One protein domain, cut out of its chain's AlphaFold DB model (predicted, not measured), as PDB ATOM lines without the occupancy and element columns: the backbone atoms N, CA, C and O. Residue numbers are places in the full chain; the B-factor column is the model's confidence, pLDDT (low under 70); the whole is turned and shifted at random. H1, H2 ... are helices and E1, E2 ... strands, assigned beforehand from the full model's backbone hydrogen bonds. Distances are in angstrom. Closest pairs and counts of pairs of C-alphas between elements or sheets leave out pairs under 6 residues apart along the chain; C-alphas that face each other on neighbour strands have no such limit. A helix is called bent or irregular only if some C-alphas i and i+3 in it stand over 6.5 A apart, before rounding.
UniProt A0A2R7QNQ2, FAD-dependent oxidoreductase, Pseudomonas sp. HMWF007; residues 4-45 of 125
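What this domain is: This is residues 4 to 45 of the 125 residues of the protein "FAD-dependent oxidoreductase" of Pseudomonas sp. HMWF007 (UniProt A0A2R7QNQ2). A two-stranded hairpin, E1 and E2, and a single helix, H1, form two loosely stacked parts, with H1 nearer to E2 than to E1. A long loop joins E2 to H1, and its residues 19 to 25 stick out at one end, away from the rest. The printed part has 42 residues, with two named strands and then one named helix, in the order E1, E2, H1; the sheet has the order E1 - E2 and is antiparallel. The class is mixed, helices and strands, although under half of the residues are in named elements. The whole is loose, with a radius of gyration of the C-alphas of 11.7 A, and the C-alphas span 32 by 22 by 15 A.

Where its parts are: E1 is residues 4 to 7, beginning at C-alpha 4 at (191.585, 142.710, 190.182), and measures 10.8 A from first to last C-alpha. After residues 8 to 12, E2 is residues 13 to 16, 9.8 A long, beginning at C-alpha 13 at (199.395, 148.214, 185.764). Residues 17 to 28 hold no named element. H1 is residues 29 to 40, 17.1 A from first to last C-alpha, and ends at C-alpha 40 at (197.473, 146.582, 197.583). H1 is irregular, but only just: C-alphas 32 and 35 are 6.9 A apart.

How they stand to each other: E1 and E2 are a hairpin of antiparallel neighbour strands, with 163 degrees between their N-to-C directions. C-alphas 5 and 15 face each other at 4.4 A. N 4 and O 16 are within hydrogen-bond range at 2.9 A, as are N 6 and O 14 at 3.0 A. The centres of E2 and H1 are 10.0 A apart, and their closest C-alphas are those of Phe 15 and Met 37, at 6.9 A. H1 has 8 pairs of C-alphas within 10 A with E2 and 3 with E1. E1 and H1 are apart, with no C-alpha of the one within 8 A of the other. In H1, 6 of 8 pairs of O i and N i+4 are within hydrogen-bond range.

The domain as a whole: The two C-alphas farthest apart are those of Asp 10 and Ser 22, at 33.7 A. The C-alphas of Tyr 4 and Ala 45, the first and last printed, are 18.1 A apart. The printed part has no cut. The link from E1 to E2 is tight, with 5 residues, and the link from E2 to H1 is long, with 12 residues. Residues 19 to 25, in the long link, stand free. The mean pLDDT of the printed part is 91.1, and no printed residue is under 70.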
ATOM      1  N   TYR A   4     190.825 143.512 191.137       91.69
ATOM      2  CA  TYR A   4     191.585 142.710 190.182       91.69
ATOM      3  C   TYR A   4     192.634 143.568 189.492       91.69
ATOM      4  O   TYR A   4     192.428 144.752 189.216       91.69
ATOM      5  N   TYR A   5     193.771 142.957 189.184       95.06
ATOM      6  CA  TYR A   5     194.867 143.655 188.541       95.06
ATOM      7  C   TYR A   5     195.715 142.724 187.683       95.06
ATOM      8  O   TYR A   5     195.806 141.523 187.930       95.06
ATOM      9  N   ARG A   6     196.336 143.291 186.648       95.50
ATOM     10  CA  ARG A   6     197.324 142.611 185.804       95.50
ATOM     11  C   ARG A   6     198.267 143.623 185.175       95.50
ATOM     12  O   ARG A   6     197.910 144.789 185.023       95.50
ATOM     13  N   LEU A   7     199.424 143.160 184.717       96.81
ATOM     14  CA  LEU A   7     200.238 143.943 183.794       96.81
ATOM     15  C   LEU A   7     199.718 143.786 182.359       96.81
ATOM     16  O   LEU A   7     199.295 142.706 181.930       96.81
ATOM     17  N   SER A   8     199.719 144.886 181.614       95.62
ATOM     18  CA  SER A   8     199.597 144.879 180.158       95.62
ATOM     19  C   SER A   8     200.916 144.446 179.502       95.62
ATOM     20  O   SER A   8     201.959 144.365 180.154       95.62
ATOM     21  N   ALA A   9     200.880 144.171 178.196       96.62
ATOM     22  CA  ALA A   9     202.064 143.753 177.441       96.62
ATOM     23  C   ALA A   9     203.181 144.817 177.453       96.62
ATOM     24  O   ALA A   9     204.359 144.477 177.496       96.62
ATOM     25  N   ASP A  10     202.809 146.097 177.493       96.81
ATOM     26  CA  ASP A  10     203.707 147.252 177.617       96.81
ATOM     27  C   ASP A  10     204.047 147.613 179.076       96.81
ATOM     28  O   ASP A  10     204.565 148.692 179.345       96.81
ATOM     29  N   ARG A  11     203.795 146.699 180.026       95.12
ATOM     30  CA  ARG A  11     204.155 146.821 181.451       95.12
ATOM     31  C   ARG A  11     203.463 147.965 182.200       95.12
ATOM     32  O   ARG A  11     204.019 148.503 183.156       95.12
ATOM     33  N   ARG A  12     202.224 148.297 181.835       96.06
ATOM     34  CA  ARG A  12     201.356 149.169 182.640       96.06
ATOM     35  C   ARG A  12     200.507 148.336 183.591       96.06
ATOM     36  O   ARG A  12     200.024 147.264 183.230       96.06
ATOM     37  N   LEU A  13     200.309 148.832 184.810       96.88
ATOM     38  CA  LEU A  13     199.395 148.214 185.764       96.88
ATOM     39  C   LEU A  13     197.954 148.563 185.387       96.88
ATOM     40  O   LEU A  13     197.554 149.723 185.431       96.88
ATOM     41  N   LEU A  14     197.173 147.545 185.049       96.19
ATOM     42  CA  LEU A  14     195.721 147.635 184.987       96.19
ATOM     43  C   LEU A  14     195.181 147.239 186.355       96.19
ATOM     44  O   LEU A  14     195.445 146.126 186.805       96.19
ATOM     45  N   PHE A  15     194.432 148.132 186.994       95.94
ATOM     46  CA  PHE A  15     193.787 147.904 188.284       95.94
ATOM     47  C   PHE A  15     192.305 148.254 188.159       95.94
ATOM     48  O   PHE A  15     191.960 149.321 187.652       95.94
ATOM     49  N   GLY A  16     191.425 147.358 188.589       92.62
ATOM     50  CA  GLY A  16     189.985 147.506 188.428       92.62
ATOM     51  C   GLY A  16     189.205 146.804 189.531       92.62
ATOM     52  O   GLY A  16     189.751 146.049 190.331       92.62
ATOM     53  N   GLY A  17     187.907 147.082 189.590       88.19
ATOM     54  CA  GLY A  17     187.034 146.578 190.642       88.19
ATOM     55  C   GLY A  17     185.708 147.324 190.648       88.19
ATOM     56  O   GLY A  17     185.213 147.730 189.601       88.19
ATOM     57  N   ALA A  18     185.156 147.528 191.844       82.12
ATOM     58  CA  ALA A  18     184.084 148.502 192.081       82.12
ATOM     59  C   ALA A  18     182.743 148.275 191.353       82.12
ATOM     60  O   ALA A  18     181.990 149.220 191.139       82.12
ATOM     61  N   CYS A  19     182.389 147.034 191.013       78.88
ATOM     62  CA  CYS A  19     181.076 146.753 190.432       78.88
ATOM     63  C   CYS A  19     179.957 146.944 191.474       78.88
ATOM     64  O   CYS A  19     179.929 146.242 192.489       78.88
ATOM     65  N   HIS A  20     179.011 147.849 191.208       77.00
ATOM     66  CA  HIS A  20     177.823 148.061 192.038       77.00
ATOM     67  C   HIS A  20     176.538 148.153 191.198       77.00
ATOM     68  O   HIS A  20     176.555 148.570 190.043       77.00
ATOM     69  N   TYR A  21     175.397 147.827 191.804       79.50
ATOM     70  CA  TYR A  21     174.097 147.744 191.122       79.50
ATOM     71  C   TYR A  21     173.348 149.076 190.981       79.50
ATOM     72  O   TYR A  21     172.229 149.092 190.482       79.50
ATOM     73  N   SER A  22     173.934 150.197 191.413       78.56
ATOM     74  CA  SER A  22     173.256 151.503 191.357       78.56
ATOM     75  C   SER A  22     173.077 152.045 189.934       78.56
ATOM     76  O   SER A  22     172.300 152.978 189.747       78.56
ATOM     77  N   GLY A  23     173.818 151.513 188.953       74.56
ATOM     78  CA  GLY A  23     173.831 152.015 187.575       74.56
ATOM     79  C   GLY A  23     174.368 153.445 187.435       74.56
ATOM     80  O   GLY A  23     174.114 154.088 186.424       74.56
ATOM     81  N   ARG A  24     175.064 153.970 188.451       78.12
ATOM     82  CA  ARG A  24     175.626 155.326 188.447       78.12
ATOM     83  C   ARG A  24     177.138 155.282 188.383       78.12
ATOM     84  O   ARG A  24     177.754 154.772 189.308       78.12
ATOM     85  N   ASP A  25     177.730 155.891 187.371       77.50
ATOM     86  CA  ASP A  25     179.179 156.053 187.360       77.50
ATOM     87  C   ASP A  25     179.619 157.017 188.480       77.50
ATOM     88  O   ASP A  25     178.937 158.015 188.753       77.50
ATOM     89  N   PRO A  26     180.737 156.738 189.175       80.31
ATOM     90  CA  PRO A  26     181.296 157.686 190.124       80.31
ATOM     91  C   PRO A  26     181.752 158.948 189.380       80.31
ATOM     92  O   PRO A  26     182.238 158.882 188.253       80.31
ATOM     93  N   LYS A  27     181.635 160.109 190.036       84.62
ATOM     94  CA  LYS A  27     182.068 161.397 189.460       84.62
ATOM     95  C   LYS A  27     183.555 161.413 189.095       84.62
ATOM     96  O   LYS A  27     183.941 162.110 188.166       84.62
ATOM     97  N   ASP A  28     184.363 160.666 189.844       90.38
ATOM     98  CA  ASP A  28     185.794 160.497 189.619       90.38
ATOM     99  C   ASP A  28     186.180 159.048 189.947       90.38
ATOM    100  O   ASP A  28     186.129 158.611 191.102       90.38
ATOM    101  N   ILE A  29     186.519 158.282 188.908       91.19
ATOM    102  CA  ILE A  29     186.883 156.866 189.021       91.19
ATOM    103  C   ILE A  29     188.268 156.738 189.658       91.19
ATOM    104  O   ILE A  29     188.484 155.872 190.502       91.19
ATOM    105  N   GLY A  30     189.200 157.618 189.292       92.69
ATOM    106  CA  GLY A  30     190.557 157.652 189.816       92.69
ATOM    107  C   GLY A  30     190.568 157.899 191.320       92.69
ATOM    108  O   GLY A  30     191.211 157.149 192.051       92.69
ATOM    109  N   ALA A  31     189.810 158.888 191.797       92.56
ATOM    110  CA  ALA A  31     189.681 159.171 193.226       92.56
ATOM    111  C   ALA A  31     189.060 157.997 193.998       92.56
ATOM    112  O   ALA A  31     189.491 157.693 195.109       92.56
ATOM    113  N   TYR A  32     188.087 157.305 193.399       91.56
ATOM    114  CA  TYR A  32     187.464 156.130 194.006       91.56
ATOM    115  C   TYR A  32     188.412 154.917 194.063       91.56
ATOM    116  O   TYR A  32     188.452 154.198 195.062       91.56
ATOM    117  N   MET A  33     189.181 154.678 192.997       93.25
ATOM    118  CA  MET A  33     190.039 153.495 192.866       93.25
ATOM    119  C   MET A  33     191.418 153.663 193.511       93.25
ATOM    120  O   MET A  33     192.017 152.663 193.905       93.25
ATOM    121  N   ARG A  34     191.937 154.892 193.650       94.69
ATOM    122  CA  ARG A  34     193.291 155.140 194.177       94.69
ATOM    123  C   ARG A  34     193.503 154.568 195.584       94.69
ATOM    124  O   ARG A  34     194.503 153.877 195.741       94.69
ATOM    125  N   PRO A  35     192.613 154.765 196.577       94.94
ATOM    126  CA  PRO A  35     192.799 154.170 197.902       94.94
ATOM    127  C   PRO A  35     192.936 152.644 197.834       94.94
ATOM    128  O   PRO A  35     193.889 152.092 198.362       94.94
ATOM    129  N   LYS A  36     192.076 151.983 197.049       95.00
ATOM    130  CA  LYS A  36     192.088 150.525 196.848       95.00
ATOM    131  C   LYS A  36     193.379 150.031 196.201       95.00
ATOM    132  O   LYS A  36     193.925 149.004 196.584       95.00
ATOM    133  N   MET A  37     193.872 150.771 195.208       96.12
ATOM    134  CA  MET A  37     195.153 150.475 194.575       96.12
ATOM    135  C   MET A  37     196.305 150.599 195.577       96.12
ATOM    136  O   MET A  37     197.206 149.768 195.554       96.12
ATOM    137  N   LEU A  38     196.280 151.608 196.454       96.81
ATOM    138  CA  LEU A  38     197.321 151.835 197.460       96.81
ATOM    139  C   LEU A  38     197.247 150.864 198.642       96.81
ATOM    140  O   LEU A  38     198.292 150.559 199.209       96.81
ATOM    141  N   ASP A  39     196.067 150.324 198.955       96.19
ATOM    142  CA  ASP A  39     195.917 149.235 199.928       96.19
ATOM    143  C   ASP A  39     196.681 147.976 199.480       96.19
ATOM    144  O   ASP A  39     197.233 147.250 200.305       96.19
ATOM    145  N   VAL A  40     196.746 147.725 198.166       96.00
ATOM    146  CA  VAL A  40     197.473 146.582 197.583       96.00
ATOM    147  C   VAL A  40     198.926 146.937 197.244       96.00
ATOM    148  O   VAL A  40     199.832 146.129 197.447       96.00
ATOM    149  N   PHE A  41     199.163 148.141 196.718       96.56
ATOM    150  CA  PHE A  41     200.454 148.602 196.206       96.56
ATOM    151  C   PHE A  41     200.819 149.986 196.769       96.56
ATOM    152  O   PHE A  41     200.800 150.985 196.037       96.56
ATOM    153  N   PRO A  42     201.187 150.081 198.059       97.38
ATOM    154  CA  PRO A  42     201.465 151.359 198.718       97.38
ATOM    155  C   PRO A  42     202.621 152.135 198.070       97.38
ATOM    156  O   PRO A  42     202.622 153.366 198.057       97.38
ATOM    157  N   GLN A  43     203.573 151.435 197.447       97.31
ATOM    158  CA  GLN A  43     204.690 152.032 196.712       97.31
ATOM    159  C   GLN A  43     204.258 152.899 195.515       97.31
ATOM    160  O   GLN A  43     205.061 153.667 194.993       97.31
ATOM    161  N   LEU A  44     202.998 152.807 195.076       96.88
ATOM    162  CA  LEU A  44     202.455 153.605 193.975       96.88
ATOM    163  C   LEU A  44     201.874 154.956 194.425       96.88
ATOM    164  O   LEU A  44     201.298 155.670 193.605       96.88
ATOM    165  N   ALA A  45     202.029 155.349 195.696       96.44
ATOM    166  CA  ALA A  45     201.433 156.568 196.260       96.44
ATOM    167  C   ALA A  45     201.741 157.854 195.472       96.44
ATOM    168  O   ALA A  45     200.880 158.728 195.379       96.44
TER     169      ALA A  45